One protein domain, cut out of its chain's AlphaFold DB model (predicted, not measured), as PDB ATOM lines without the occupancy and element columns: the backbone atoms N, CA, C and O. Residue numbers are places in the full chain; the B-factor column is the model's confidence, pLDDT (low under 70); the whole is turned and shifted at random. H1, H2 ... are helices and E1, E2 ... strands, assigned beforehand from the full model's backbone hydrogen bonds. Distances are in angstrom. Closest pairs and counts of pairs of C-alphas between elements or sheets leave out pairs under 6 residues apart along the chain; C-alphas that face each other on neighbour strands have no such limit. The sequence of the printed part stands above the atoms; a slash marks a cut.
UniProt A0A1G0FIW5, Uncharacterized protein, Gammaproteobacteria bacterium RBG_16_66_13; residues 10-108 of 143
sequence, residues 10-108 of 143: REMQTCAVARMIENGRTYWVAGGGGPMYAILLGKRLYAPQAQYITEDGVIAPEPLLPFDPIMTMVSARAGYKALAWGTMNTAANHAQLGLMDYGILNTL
ATOM      1  N   ARG A  10      24.849 -41.772  -9.241       89.12
ATOM      2  CA  ARG A  10      24.493 -41.438 -10.625       89.12
ATOM      3  C   ARG A  10      23.255 -42.193 -11.107       89.12
ATOM      4  O   ARG A  10      22.407 -41.602 -11.774       89.12
ATOM      5  N   GLU A  11      23.136 -43.479 -10.782       92.06
ATOM      6  CA  GLU A  11      21.945 -44.274 -11.110       92.06
ATOM      7  C   GLU A  11      20.723 -43.760 -10.348       92.06
ATOM      8  O   GLU A  11      19.650 -43.619 -10.939       92.06
ATOM      9  N   MET A  12      20.896 -43.400  -9.072       93.56
ATOM     10  CA  MET A  12      19.833 -42.788  -8.275       93.56
ATOM     11  C   MET A  12      19.368 -41.459  -8.877       93.56
ATOM     12  O   MET A  12      18.171 -41.276  -9.095       93.56
ATOM     13  N   GLN A  13      20.299 -40.555  -9.202       93.69
ATOM     14  CA  GLN A  13      19.996 -39.265  -9.824       93.69
ATOM     15  C   GLN A  13      19.282 -39.448 -11.170       93.69
ATOM     16  O   GLN A  13      18.255 -38.818 -11.417       93.69
ATOM     17  N   THR A  14      19.779 -40.355 -12.013       93.81
ATOM     18  CA  THR A  14      19.168 -40.672 -13.313       93.81
ATOM     19  C   THR A  14      17.736 -41.174 -13.137       93.81
ATOM     20  O   THR A  14      16.827 -40.685 -13.803       93.81
ATOM     21  N   CYS A  15      17.507 -42.108 -12.210       95.62
ATOM     22  CA  CYS A  15      16.172 -42.628 -11.914       95.62
ATOM     23  C   CYS A  15      15.237 -41.555 -11.343       95.62
ATOM     24  O   CYS A  15      14.043 -41.562 -11.645       95.62
ATOM     25  N   ALA A  16      15.757 -40.655 -10.505       96.19
ATOM     26  CA  ALA A  16      14.989 -39.554  -9.940       96.19
ATOM     27  C   ALA A  16      14.517 -38.593 -11.038       96.19
ATOM     28  O   ALA A  16      13.324 -38.314 -11.112       96.19
ATOM     29  N   VAL A  17      15.413 -38.173 -11.937       96.25
ATOM     30  CA  VAL A  17      15.063 -37.299 -13.069       96.25
ATOM     31  C   VAL A  17      14.154 -38.008 -14.069       96.25
ATOM     32  O   VAL A  17      13.174 -37.420 -14.509       96.25
ATOM     33  N   ALA A  18      14.394 -39.289 -14.363       97.25
ATOM     34  CA  ALA A  18      13.546 -40.066 -15.268       97.25
ATOM     35  C   ALA A  18      12.075 -40.111 -14.815       97.25
ATOM     36  O   ALA A  18      11.182 -40.061 -15.654       97.25
ATOM     37  N   ARG A  19      11.815 -40.171 -13.500       97.62
ATOM     38  CA  ARG A  19      10.452 -40.128 -12.936       97.62
ATOM     39  C   ARG A  19       9.787 -38.751 -13.014       97.62
ATOM     40  O   ARG A  19       8.574 -38.682 -12.863       97.62
ATOM     41  N   MET A  20      10.558 -37.684 -13.224       97.44
ATOM     42  CA  MET A  20      10.034 -36.330 -13.443       97.44
ATOM     43  C   MET A  20       9.686 -36.069 -14.916       97.44
ATOM     44  O   MET A  20       9.114 -35.031 -15.225       97.44
ATOM     45  N   ILE A  21      10.028 -36.986 -15.832       98.19
ATOM     46  CA  ILE A  21       9.683 -36.849 -17.248       98.19
ATOM     47  C   ILE A  21       8.182 -37.077 -17.436       98.19
ATOM     48  O   ILE A  21       7.636 -38.117 -17.069       98.19
ATOM     49  N   GLU A  22       7.535 -36.108 -18.067       98.19
ATOM     50  CA  GLU A  22       6.112 -36.082 -18.346       98.19
ATOM     51  C   GLU A  22       5.819 -36.547 -19.772       98.19
ATOM     52  O   GLU A  22       6.486 -36.178 -20.743       98.19
ATOM     53  N   ASN A  23       4.778 -37.364 -19.912       98.12
ATOM     54  CA  ASN A  23       4.362 -37.882 -21.204       98.12
ATOM     55  C   ASN A  23       3.774 -36.775 -22.096       98.12
ATOM     56  O   ASN A  23       2.921 -36.010 -21.657       98.12
ATOM     57  N   GLY A  24       4.204 -36.727 -23.360       97.38
ATOM     58  CA  GLY A  24       3.720 -35.751 -24.346       97.38
ATOM     59  C   GLY A  24       4.370 -34.366 -24.268       97.38
ATOM     60  O   GLY A  24       3.915 -33.464 -24.962       97.38
ATOM     61  N   ARG A  25       5.423 -34.202 -23.455       97.75
ATOM     62  CA  ARG A  25       6.197 -32.957 -23.326       97.75
ATOM     63  C   ARG A  25       7.445 -32.948 -24.201       97.75
ATOM     64  O   ARG A  25       7.973 -34.010 -24.550       97.75
ATOM     65  N   THR A  26       7.924 -31.757 -24.537       97.12
ATOM     66  CA  THR A  26       9.142 -31.529 -25.320       97.12
ATOM     67  C   THR A  26      10.305 -31.091 -24.430       97.12
ATOM     68  O   THR A  26      10.180 -30.223 -23.571       97.12
ATOM     69  N   TYR A  27      11.464 -31.709 -24.645       96.50
ATOM     70  CA  TYR A  27      12.660 -31.499 -23.838       96.50
ATOM     71  C   TYR A  27      13.829 -31.014 -24.691       96.50
ATOM     72  O   TYR A  27      14.170 -31.641 -25.694       96.50
ATOM     73  N   TRP A  28      14.525 -29.973 -24.246       95.12
ATOM     74  CA  TRP A  28      15.865 -29.665 -24.731       95.12
ATOM     75  C   TRP A  28      16.899 -30.253 -23.769       95.12
ATOM     76  O   TRP A  28      16.999 -29.854 -22.609       95.12
ATOM     77  N   VAL A  29      17.650 -31.248 -24.238       92.94
ATOM     78  CA  VAL A  29      18.551 -32.046 -23.403       92.94
ATOM     79  C   VAL A  29      20.005 -31.788 -23.784       92.94
ATOM     80  O   VAL A  29      20.373 -31.892 -24.957       92.94
ATOM     81  N   ALA A  30      20.842 -31.502 -22.782       83.19
ATOM     82  CA  ALA A  30      22.293 -31.464 -22.954       83.19
ATOM     83  C   ALA A  30      22.782 -32.816 -23.496       83.19
ATOM     84  O   ALA A  30      22.478 -33.860 -22.914       83.19
ATOM     85  N   GLY A  31      23.511 -32.815 -24.615       75.06
ATOM     86  CA  GLY A  31      23.634 -33.977 -25.513       75.06
ATOM     87  C   GLY A  31      24.468 -35.169 -25.016       75.06
ATOM     88  O   GLY A  31      24.898 -35.995 -25.824       75.06
ATOM     89  N   GLY A  32      24.695 -35.305 -23.707       85.06
ATOM     90  CA  GLY A  32      25.344 -36.476 -23.131       85.06
ATOM     91  C   GLY A  32      25.242 -36.619 -21.612       85.06
ATOM     92  O   GLY A  32      24.816 -35.721 -20.885       85.06
ATOM     93  N   GLY A  33      25.664 -37.783 -21.114       88.00
ATOM     94  CA  GLY A  33      25.726 -38.075 -19.678       88.00
ATOM     95  C   GLY A  33      24.355 -38.197 -18.999       88.00
ATOM     96  O   GLY A  33      23.402 -38.701 -19.588       88.00
ATOM     97  N   GLY A  34      24.271 -37.781 -17.727       90.75
ATOM     98  CA  GLY A  34      23.087 -37.948 -16.865       90.75
ATOM     99  C   GLY A  34      21.752 -37.474 -17.471       90.75
ATOM    100  O   GLY A  34      20.806 -38.260 -17.460       90.75
ATOM    101  N   PRO A  35      21.662 -36.261 -18.051       92.38
ATOM    102  CA  PRO A  35      20.467 -35.761 -18.732       92.38
ATOM    103  C   PRO A  35      19.969 -36.694 -19.838       92.38
ATOM    104  O   PRO A  35      18.788 -37.044 -19.867       92.38
ATOM    105  N   MET A  36      20.878 -37.170 -20.694       93.12
ATOM    106  CA  MET A  36      20.544 -38.114 -21.761       93.12
ATOM    107  C   MET A  36      20.099 -39.472 -21.218       93.12
ATOM    108  O   MET A  36      19.124 -40.040 -21.707       93.12
ATOM    109  N   TYR A  37      20.761 -39.993 -20.182       93.75
ATOM    110  CA  TYR A  37      20.299 -41.218 -19.530       93.75
ATOM    111  C   TYR A  37      18.891 -41.051 -18.945       93.75
ATOM    112  O   TYR A  37      18.055 -41.939 -19.102       93.75
ATOM    113  N   ALA A  38      18.605 -39.911 -18.313       95.25
ATOM    114  CA  ALA A  38      17.323 -39.652 -17.674       95.25
ATOM    115  C   ALA A  38      16.174 -39.529 -18.683       95.25
ATOM    116  O   ALA A  38      15.136 -40.157 -18.474       95.25
ATOM    117  N   ILE A  39      16.353 -38.794 -19.791       96.00
ATOM    118  CA  ILE A  39      15.305 -38.668 -20.817       96.00
ATOM    119  C   ILE A  39      15.050 -40.000 -21.530       96.00
ATOM    120  O   ILE A  39      13.898 -40.368 -21.744       96.00
ATOM    121  N   LEU A  40      16.100 -40.772 -21.840       95.06
ATOM    122  CA  LEU A  40      15.957 -42.075 -22.497       95.06
ATOM    123  C   LEU A  40      15.272 -43.092 -21.578       95.06
ATOM    124  O   LEU A  40      14.369 -43.809 -22.013       95.06
ATOM    125  N   LEU A  41      15.657 -43.128 -20.299       95.56
ATOM    126  CA  LEU A  41      15.019 -43.978 -19.296       95.56
ATOM    127  C   LEU A  41      13.563 -43.558 -19.054       95.56
ATOM    128  O   LEU A  41      12.675 -44.410 -19.026       95.56
ATOM    129  N   GLY A  42      13.315 -42.252 -18.936       96.75
ATOM    130  CA  GLY A  42      11.988 -41.675 -18.747       96.75
ATOM    131  C   GLY A  42      11.048 -42.015 -19.897       96.75
ATOM    132  O   GLY A  42       9.972 -42.569 -19.668       96.75
ATOM    133  N   LYS A  43      11.498 -41.813 -21.142       95.94
ATOM    134  CA  LYS A  43      10.764 -42.223 -22.348       95.94
ATOM    135  C   LYS A  43      10.459 -43.718 -22.360       95.94
ATOM    136  O   LYS A  43       9.356 -44.123 -22.709       95.94
ATOM    137  N   ARG A  44      11.423 -44.554 -21.968       95.06
ATOM    138  CA  ARG A  44      11.282 -46.014 -22.034       95.06
ATOM    139  C   ARG A  44      10.321 -46.592 -20.993       95.06
ATOM    140  O   ARG A  44       9.751 -47.656 -21.261       95.06
ATOM    141  N   LEU A  45      10.201 -45.957 -19.826       96.31
ATOM    142  CA  LEU A  45       9.469 -46.498 -18.675       96.31
ATOM    143  C   LEU A  45       8.177 -45.752 -18.339       96.31
ATOM    144  O   LEU A  45       7.218 -46.399 -17.926       96.31
ATOM    145  N   TYR A  46       8.148 -44.427 -18.484       97.38
ATOM    146  CA  TYR A  46       7.083 -43.591 -17.914       97.38
ATOM    147  C   TYR A  46       6.375 -42.719 -18.960       97.38
ATOM    148  O   TYR A  46       5.168 -42.517 -18.871       97.38
ATOM    149  N   ALA A  47       7.107 -42.226 -19.961       98.06
ATOM    150  CA  ALA A  47       6.654 -41.161 -20.855       98.06
ATOM    151  C   ALA A  47       6.968 -41.452 -22.341       98.06
ATOM    152  O   ALA A  47       7.753 -40.730 -22.960       98.06
ATOM    153  N   PRO A  48       6.380 -42.502 -22.948       96.50
ATOM    154  CA  PRO A  48       6.717 -42.940 -24.310       96.50
ATOM    155  C   PRO A  48       6.480 -41.888 -25.402       96.50
ATOM    156  O   PRO A  48       7.102 -41.959 -26.458       96.50
ATOM    157  N   GLN A  49       5.605 -40.910 -25.161       97.25
ATOM    158  CA  GLN A  49       5.296 -39.821 -26.091       97.25
ATOM    159  C   GLN A  49       6.096 -38.540 -25.814       97.25
ATOM    160  O   GLN A  49       5.926 -37.571 -26.550       97.25
ATOM    161  N   ALA A  50       6.947 -38.495 -24.781       97.88
ATOM    162  CA  ALA A  50       7.856 -37.365 -24.599       97.88
ATOM    163  C   ALA A  50       8.816 -37.266 -25.792       97.88
ATOM    164  O   ALA A  50       9.308 -38.279 -26.296       97.88
ATOM    165  N   GLN A  51       9.109 -36.051 -26.240       96.81
ATOM    166  CA  GLN A  51      10.043 -35.790 -27.333       96.81
ATOM    167  C   GLN A  51      11.222 -34.978 -26.838       96.81
ATOM    168  O   GLN A  51      11.103 -34.233 -25.873       96.81
ATOM    169  N   TYR A  52      12.372 -35.132 -27.487       95.88
ATOM    170  CA  TYR A  52      13.535 -34.335 -27.136       95.88
ATOM    171  C   TYR A  52      14.322 -33.878 -28.353       95.88
ATOM    172  O   TYR A  52      14.281 -34.506 -29.415       95.88
ATOM    173  N   ILE A  53      15.036 -32.776 -28.157       95.00
ATOM    174  CA  ILE A  53      16.050 -32.245 -29.055       95.00
ATOM    175  C   ILE A  53      17.377 -32.192 -28.292       95.00
ATOM    176  O   ILE A  53      17.403 -31.857 -27.105       95.00
ATOM    177  N   THR A  54      18.476 -32.538 -28.955       92.56
ATOM    178  CA  THR A  54      19.837 -32.364 -28.418       92.56
ATOM    179  C   THR A  54      20.465 -31.065 -28.918       92.56
ATOM    180  O   THR A  54      20.065 -30.523 -29.947       92.56
ATOM    181  N   GLU A  55      21.468 -30.546 -28.203       89.88
ATOM    182  CA  GLU A  55      22.105 -29.252 -28.517       89.88
ATOM    183  C   GLU A  55      22.675 -29.146 -29.944       89.88
ATOM    184  O   GLU A  55      22.745 -28.047 -30.481       89.88
ATOM    185  N   ASP A  56      23.033 -30.258 -30.590       90.25
ATOM    186  CA  ASP A  56      23.495 -30.327 -31.985       90.25
ATOM    187  C   ASP A  56      22.360 -30.307 -33.028       90.25
ATOM    188  O   ASP A  56      22.622 -30.385 -34.230       90.25
ATOM    189  N   GLY A  57      21.105 -30.160 -32.595       92.50
ATOM    190  CA  GLY A  57      19.945 -29.974 -33.468       92.50
ATOM    191  C   GLY A  57      19.293 -31.266 -33.956       92.50
ATOM    192  O   GLY A  57      18.561 -31.231 -34.947       92.50
ATOM    193  N   VAL A  58      19.543 -32.403 -33.302       94.75
ATOM    194  CA  VAL A  58      18.868 -33.670 -33.618       94.75
ATOM    195  C   VAL A  58      17.475 -33.663 -33.000       94.75
ATOM    196  O   VAL A  58      17.334 -33.538 -31.786       94.75
ATOM    197  N   ILE A  59      16.442 -33.810 -33.830       95.50
ATOM    198  CA  ILE A  59      15.038 -33.692 -33.427       95.50
ATOM    199  C   ILE A  59      14.397 -35.073 -33.335       95.50
ATOM    200  O   ILE A  59      14.369 -35.814 -34.319       95.50
ATOM    201  N   ALA A  60      13.852 -35.388 -32.159       95.56
ATOM    202  CA  ALA A  60      13.131 -36.625 -31.867       95.56
ATOM    203  C   ALA A  60      13.846 -37.915 -32.339       95.56
ATOM    204  O   ALA A  60      13.243 -38.712 -33.058       95.56
ATOM    205  N   PRO A  61      15.125 -38.144 -31.978       94.81
ATOM    206  CA  PRO A  61      15.796 -39.402 -32.299       94.81
ATOM    207  C   PRO A  61      15.294 -40.577 -31.454       94.81
ATOM    208  O   PRO A  61      14.796 -40.416 -30.335       94.81
ATOM    209  N   GLU A  62      15.492 -41.784 -31.988       93.19
ATOM    210  CA  GLU A  62      15.191 -43.060 -31.332       93.19
ATOM    211  C   GLU A  62      16.438 -43.961 -31.326       93.19
ATOM    212  O   GLU A  62      16.476 -44.968 -32.038       93.19
ATOM    213  N   PRO A  63      17.493 -43.622 -30.557       90.88
ATOM    214  CA  PRO A  63      18.727 -44.399 -30.549       90.88
ATOM    215  C   PRO A  63      18.486 -45.849 -30.099       90.88
ATOM    216  O   PRO A  63      17.697 -46.124 -29.193       90.88
ATOM    217  N   LEU A  64      19.208 -46.795 -30.711       88.94
ATOM    218  CA  LEU A  64      19.156 -48.206 -30.317       88.94
ATOM    219  C   LEU A  64      19.736 -48.396 -28.910       88.94
ATOM    220  O   LEU A  64      20.864 -47.981 -28.642       88.94
ATOM    221  N   LEU A  65      18.986 -49.074 -28.037       85.31
ATOM    222  CA  LEU A  65      19.404 -49.386 -26.669       85.31
ATOM    223  C   LEU A  65      20.056 -50.785 -26.581       85.31
ATOM    224  O   LEU A  65      19.573 -51.709 -27.237       85.31
ATOM    225  N   PRO A  66      21.102 -50.976 -25.751       81.81
ATOM    226  CA  PRO A  66      21.701 -49.990 -24.849       81.81
ATOM    227  C   PRO A  66      22.524 -48.929 -25.600       81.81
ATOM    228  O   PRO A  66      23.369 -49.238 -26.442       81.81
ATOM    229  N   PHE A  67      22.270 -47.663 -25.270       81.62
ATOM    230  CA  PHE A  67      22.969 -46.506 -25.817       81.62
ATOM    231  C   PHE A  67      23.792 -45.871 -24.702       81.62
ATOM    232  O   PHE A  67      23.242 -45.569 -23.645       81.62
ATOM    233  N   ASP A  68      25.090 -45.687 -24.935       84.81
ATOM    234  CA  ASP A  68      25.946 -44.896 -24.055       84.81
ATOM    235  C   ASP A  68      26.031 -43.475 -24.631       84.81
ATOM    236  O   ASP A  68      26.702 -43.291 -25.645       84.81
ATOM    237  N   PRO A  69      25.337 -42.483 -24.048       78.75
ATOM    238  CA  PRO A  69      25.300 -41.111 -24.528       78.75
ATOM    239  C   PRO A  69      26.551 -40.294 -24.155       78.75
ATOM    240  O   PRO A  69      26.498 -39.065 -24.119       78.75
ATOM    241  N   ILE A  70      27.675 -40.914 -23.789       81.19
ATOM    242  CA  ILE A  70      28.909 -40.180 -23.484       81.19
ATOM    243  C   ILE A  70      29.638 -39.839 -24.785       81.19
ATOM    244  O   ILE A  70      30.039 -40.723 -25.534       81.19
ATOM    245  N   MET A  71      29.861 -38.540 -25.024       75.38
ATOM    246  CA  MET A  71      30.608 -38.036 -26.190       75.38
ATOM    247  C   MET A  71      30.018 -38.479 -27.544       75.38
ATOM    248  O   MET A  71      30.742 -38.632 -28.523       75.38
ATOM    249  N   THR A  72      28.700 -38.690 -27.611       82.94
ATOM    250  CA  THR A  72      28.016 -39.187 -28.818       82.94
ATOM    251  C   THR A  72      27.307 -38.116 -29.632       82.94
ATOM    252  O   THR A  72      26.698 -38.451 -30.650       82.94
ATOM    253  N   MET A  73      27.339 -36.855 -29.202       85.62
ATOM    254  CA  MET A  73      26.821 -35.756 -30.016       85.62
ATOM    255  C   MET A  73      27.464 -35.782 -31.402       85.62
ATOM    256  O   MET A  73      28.628 -36.152 -31.552       85.62
ATOM    257  N   VAL A  74      26.695 -35.411 -32.421       87.50
ATOM    258  CA  VAL A  74      27.113 -35.409 -33.827       87.50
ATOM    259  C   VAL A  74      27.434 -36.808 -34.389       87.50
ATOM    260  O   VAL A  74      27.926 -36.948 -35.507       87.50
ATOM    261  N   SER A  75      27.134 -37.884 -33.654       88.81
ATOM    262  CA  SER A  75      27.321 -39.255 -34.138       88.81
ATOM    263  C   SER A  75      26.061 -39.814 -34.804       88.81
ATOM    264  O   SER A  75      24.933 -39.551 -34.384       88.81
ATOM    265  N   ALA A  76      26.252 -40.709 -35.776       89.44
ATOM    266  CA  ALA A  76      25.152 -41.429 -36.421       89.44
ATOM    267  C   ALA A  76      24.300 -42.253 -35.434       89.44
ATOM    268  O   ALA A  76      23.121 -42.489 -35.683       89.44
ATOM    269  N   ARG A  77      24.879 -42.686 -34.303       89.38
ATOM    270  CA  ARG A  77      24.150 -43.442 -33.274       89.38
ATOM    271  C   ARG A  77      23.177 -42.554 -32.499       89.38
ATOM    272  O   ARG A  77      22.070 -43.002 -32.223       89.38
ATOM    273  N   ALA A  78      23.580 -41.325 -32.173       89.31
ATOM    274  CA  ALA A  78      22.719 -40.361 -31.486       89.31
ATOM    275  C   ALA A  78      21.580 -39.862 -32.390       89.31
ATOM    276  O   ALA A  78      20.468 -39.663 -31.912       89.31
ATOM    277  N   GLY A  79      21.846 -39.724 -33.694       92.12
ATOM    278  CA  GLY A  79      20.864 -39.323 -34.708       92.12
ATOM    279  C   GLY A  79      20.015 -40.454 -35.295       92.12
ATOM    280  O   GLY A  79      19.261 -40.219 -36.240       92.12
ATOM    281  N   TYR A  80      20.133 -41.687 -34.796       92.88
ATOM    282  CA  TYR A  80      19.419 -42.821 -35.382       92.88
ATOM    283  C   TYR A  80      17.899 -42.615 -35.299       92.88
ATOM    284  O   TYR A  80      17.356 -42.350 -34.226       92.88
ATOM    285  N   LYS A  81      17.227 -42.721 -36.458       94.94
ATOM    286  CA  LYS A  81      15.783 -42.475 -36.637       94.94
ATOM    287  C   LYS A  81      15.295 -41.096 -36.167       94.94
ATOM    288  O   LYS A  81      14.117 -40.942 -35.864       94.94
ATOM    289  N   ALA A  82      16.173 -40.094 -36.135       95.56
ATOM    290  CA  ALA A  82      15.747 -38.716 -35.925       95.56
ATOM    291  C   ALA A  82      14.700 -38.303 -36.964       95.56
ATOM    292  O   ALA A  82      14.840 -38.603 -38.150       95.56
ATOM    293  N   LEU A  83      13.679 -37.577 -36.509       96.06
ATOM    294  CA  LEU A  83      12.689 -36.958 -37.385       96.06
ATOM    295  C   LEU A  83      13.361 -35.962 -38.339       96.06
ATOM    296  O   LEU A  83      13.029 -35.894 -39.520       96.06
ATOM    297  N   ALA A  84      14.309 -35.193 -37.810       94.94
ATOM    298  CA  ALA A  84      15.134 -34.276 -38.574       94.94
ATOM    299  C   ALA A  84      16.475 -34.063 -37.869       94.94
ATOM    300  O   ALA A  84      16.580 -34.181 -36.648       94.94
ATOM    301  N   TRP A  85      17.488 -33.688 -38.644       92.50
ATOM    302  CA  TRP A  85      18.749 -33.186 -38.116       92.50
ATOM    303  C   TRP A  85      18.973 -31.776 -38.657       92.50
ATOM    304  O   TRP A  85      19.200 -31.585 -39.850       92.50
ATOM    305  N   GLY A  86      18.818 -30.789 -37.777       92.19
ATOM    306  CA  GLY A  86      19.034 -29.380 -38.074       92.19
ATOM    307  C   GLY A  86      20.422 -28.911 -37.647       92.19
ATOM    308  O   GLY A  86      21.429 -29.580 -37.854       92.19
ATOM    309  N   THR A  87      20.460 -27.730 -37.040       91.19
ATOM    310  CA  THR A  87      21.677 -27.111 -36.501       91.19
ATOM    311  C   THR A  87      21.479 -26.752 -35.031       91.19
ATOM    312  O   THR A  87      20.348 -26.753 -34.541       91.19
ATOM    313  N   MET A  88      22.546 -26.339 -34.344       88.88
ATOM    314  CA  MET A  88      22.432 -25.769 -32.993       88.88
ATOM    315  C   MET A  88      21.446 -24.588 -32.947       88.88
ATOM    316  O   MET A  88      20.612 -24.503 -32.047       88.88
ATOM    317  N   ASN A  89      21.458 -23.731 -33.977       90.19
ATOM    318  CA  ASN A  89      20.516 -22.612 -34.097       90.19
ATOM    319  C   ASN A  89      19.067 -23.096 -34.185       90.19
ATOM    320  O   ASN A  89      18.160 -22.440 -33.690       90.19
ATOM    321  N   THR A  90      18.828 -24.257 -34.799       91.06
ATOM    322  CA  THR A  90      17.489 -24.841 -34.882       91.06
ATOM    323  C   THR A  90      16.962 -25.195 -33.493       91.06
ATOM    324  O   THR A  90      15.814 -24.872 -33.205       91.06
ATOM    325  N   ALA A  91      17.774 -25.808 -32.625       90.19
ATOM    326  CA  ALA A  91      17.369 -26.116 -31.251       90.19
ATOM    327  C   ALA A  91      17.039 -24.833 -30.464       90.19
ATOM    328  O   ALA A  91      15.951 -24.726 -29.896       90.19
ATOM    329  N   ALA A  92      17.913 -23.823 -30.549       89.81
ATOM    330  CA  ALA A  92      17.703 -22.520 -29.916       89.81
ATOM    331  C   ALA A  92      16.447 -21.796 -30.426       89.81
ATOM    332  O   ALA A  92      15.683 -21.248 -29.637       89.81
ATOM    333  N   ASN A  93      16.177 -21.841 -31.730       91.38
ATOM    334  CA  ASN A  93      14.983 -21.219 -32.296       91.38
ATOM    335  C   ASN A  93      13.696 -21.896 -31.810       91.38
ATOM    336  O   ASN A  93      12.737 -21.201 -31.498       91.38
ATOM    337  N   HIS A  94      13.655 -23.232 -31.713       91.62
ATOM    338  CA  HIS A  94      12.472 -23.920 -31.180       91.62
ATOM    339  C   HIS A  94      12.203 -23.525 -29.725       91.62
ATOM    340  O   HIS A  94      11.058 -23.276 -29.359       91.62
ATOM    341  N   ALA A  95      13.258 -23.432 -28.920       89.56
ATOM    342  CA  ALA A  95      13.187 -22.947 -27.551       89.56
ATOM    343  C   ALA A  95      12.629 -21.520 -27.461       89.56
ATOM    344  O   ALA A  95      11.627 -21.299 -26.792       89.56
ATOM    345  N   GLN A  96      13.203 -20.577 -28.213       90.25
ATOM    346  CA  GLN A  96      12.769 -19.173 -28.225       90.25
ATOM    347  C   GLN A  96      11.348 -18.972 -28.778       90.25
ATOM    348  O   GLN A  96      10.673 -18.008 -28.432       90.25
ATOM    349  N   LEU A  97      10.867 -19.888 -29.624       93.62
ATOM    350  CA  LEU A  97       9.480 -19.911 -30.098       93.62
ATOM    351  C   LEU A  97       8.499 -20.532 -29.084       93.62
ATOM    352  O   LEU A  97       7.309 -20.621 -29.383       93.62
ATOM    353  N   GLY A  98       8.970 -20.977 -27.914       91.94
ATOM    354  CA  GLY A  98       8.146 -21.616 -26.885       91.94
ATOM    355  C   GLY A  98       7.737 -23.052 -27.220       91.94
ATOM    356  O   GLY A  98       6.724 -23.536 -26.723       91.94
ATOM    357  N   LEU A  99       8.486 -23.741 -28.090       93.44
ATOM    358  CA  LEU A  99       8.190 -25.120 -28.506       93.44
ATOM    359  C   LEU A  99       8.831 -26.179 -27.591       93.44
ATOM    360  O   LEU A  99       8.615 -27.373 -27.806       93.44
ATOM    361  N   MET A 100       9.631 -25.761 -26.606       94.88
ATOM    362  CA  MET A 100      10.245 -26.625 -25.595       94.88
ATOM    363  C   MET A 100       9.552 -26.409 -24.247       94.88
ATOM    364  O   MET A 100       9.561 -25.291 -23.746       94.88
ATOM    365  N   ASP A 101       8.983 -27.464 -23.657       95.81
ATOM    366  CA  ASP A 101       8.394 -27.392 -22.314       95.81
ATOM    367  C   ASP A 101       9.481 -27.332 -21.224       95.81
ATOM    368  O   ASP A 101       9.326 -26.635 -20.224       95.81
ATOM    369  N   TYR A 102      10.580 -28.079 -21.399       95.75
ATOM    370  CA  TYR A 102      11.596 -28.263 -20.359       95.75
ATOM    371  C   TYR A 102      13.030 -28.299 -20.897       95.75
ATOM    372  O   TYR A 102      13.306 -28.867 -21.953       95.75
ATOM    373  N   GLY A 103      13.972 -27.778 -20.109       94.00
ATOM    374  CA  GLY A 103      15.415 -27.936 -20.307       94.00
ATOM    375  C   GLY A 103      16.035 -28.901 -19.291       94.00
ATOM    376  O   GLY A 103      15.723 -28.825 -18.104       94.00
ATOM    377  N   ILE A 104      16.933 -29.794 -19.723       93.25
ATOM    378  CA  ILE A 104      17.700 -30.669 -18.816       93.25
ATOM    379  C   ILE A 104      19.198 -30.437 -19.013       93.25
ATOM    380  O   ILE A 104      19.756 -30.729 -20.073       93.25
ATOM    381  N   LEU A 105      19.852 -29.956 -17.954       90.50
ATOM    382  CA  LEU A 105      21.239 -29.496 -17.967       90.50
ATOM    383  C   LEU A 105      22.093 -30.178 -16.901       90.50
ATOM    384  O   LEU A 105      21.607 -30.595 -15.852       90.50
ATOM    385  N   ASN A 106      23.400 -30.208 -17.160       87.69
ATOM    386  CA  ASN A 106      24.421 -30.407 -16.138       87.69
ATOM    387  C   ASN A 106      25.161 -29.090 -15.900       87.69
ATOM    388  O   ASN A 106      25.334 -28.289 -16.815       87.69
ATOM    389  N   THR A 107      25.673 -28.906 -14.687       91.06
ATOM    390  CA  THR A 107      26.491 -27.747 -14.319       91.06
ATOM    391  C   THR A 107      27.566 -28.153 -13.311       91.06
ATOM    392  O   THR A 107      27.469 -29.214 -12.694       91.06
ATOM    393  N   LEU A 108      28.602 -27.327 -13.148       92.25
ATOM    394  CA  LEU A 108      29.613 -27.520 -12.101       92.25
ATOM    395  C   LEU A 108      29.154 -26.917 -10.776       92.25
ATOM    396  O   LEU A 108      29.442 -27.461  -9.714       92.25
TER     397      LEU A 108
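AT A GLANCE: This is residues 10 to 108 of the 143 residues of an uncharacterized protein of Gammaproteobacteria bacterium RBG_16_66_13 (UniProt A0A1G0FIW5). A small sheet of three parallel strands, order E2 E1 E3, forms the core, with H2 on one face and H3 on the other, three layers; H1 packs on H2. The printed part has 99 residues, ordered H1 E1 H2 E2 H3 E3; the class is mixed, with under half in named elements. It is compact, radius of gyration of the C-alphas 12.2 A, spanning 33 by 30 by 27 A.

HOW THE PARTS SIT: Start at inner strand E1, residues 26 to 29; its parallel neighbours are E2, residues 51 to 54, with N 27 and O 51 at 2.8 A, and E3, residues 102 to 104, with N 28 and O 102 at 2.8 A. H2, residues 34 to 45, is on the sheet at height 10.1 A; E1, H2, E2 form a strand-helix-strand unit, parallel neighbours joined through a helix, its crossover right-handed. On the opposite face, H3, residues 88 to 96, is at height 10.0 A, in the split unit E2, H3, E3, E1 between its strands, also right-handed. H1, residues 10 to 19, touches H2, closest C-alphas Ala 18 and Gly 42, 4.1 A. Every helix O i to N i+4 pair is within hydrogen-bond range.

IN THESE COORDINATES: Find C-alpha 10 at (24.493, -41.438, -10.625); H1 runs 14.3 A, H2 16.2 A, H3 12.6 A. E3 ends at C-alpha 104, (17.700, -30.669, -18.816).

THE WHOLE: The printed part has no cut; the E2 to H3 link is long, 33 residues. No printed residue is under pLDDT 70.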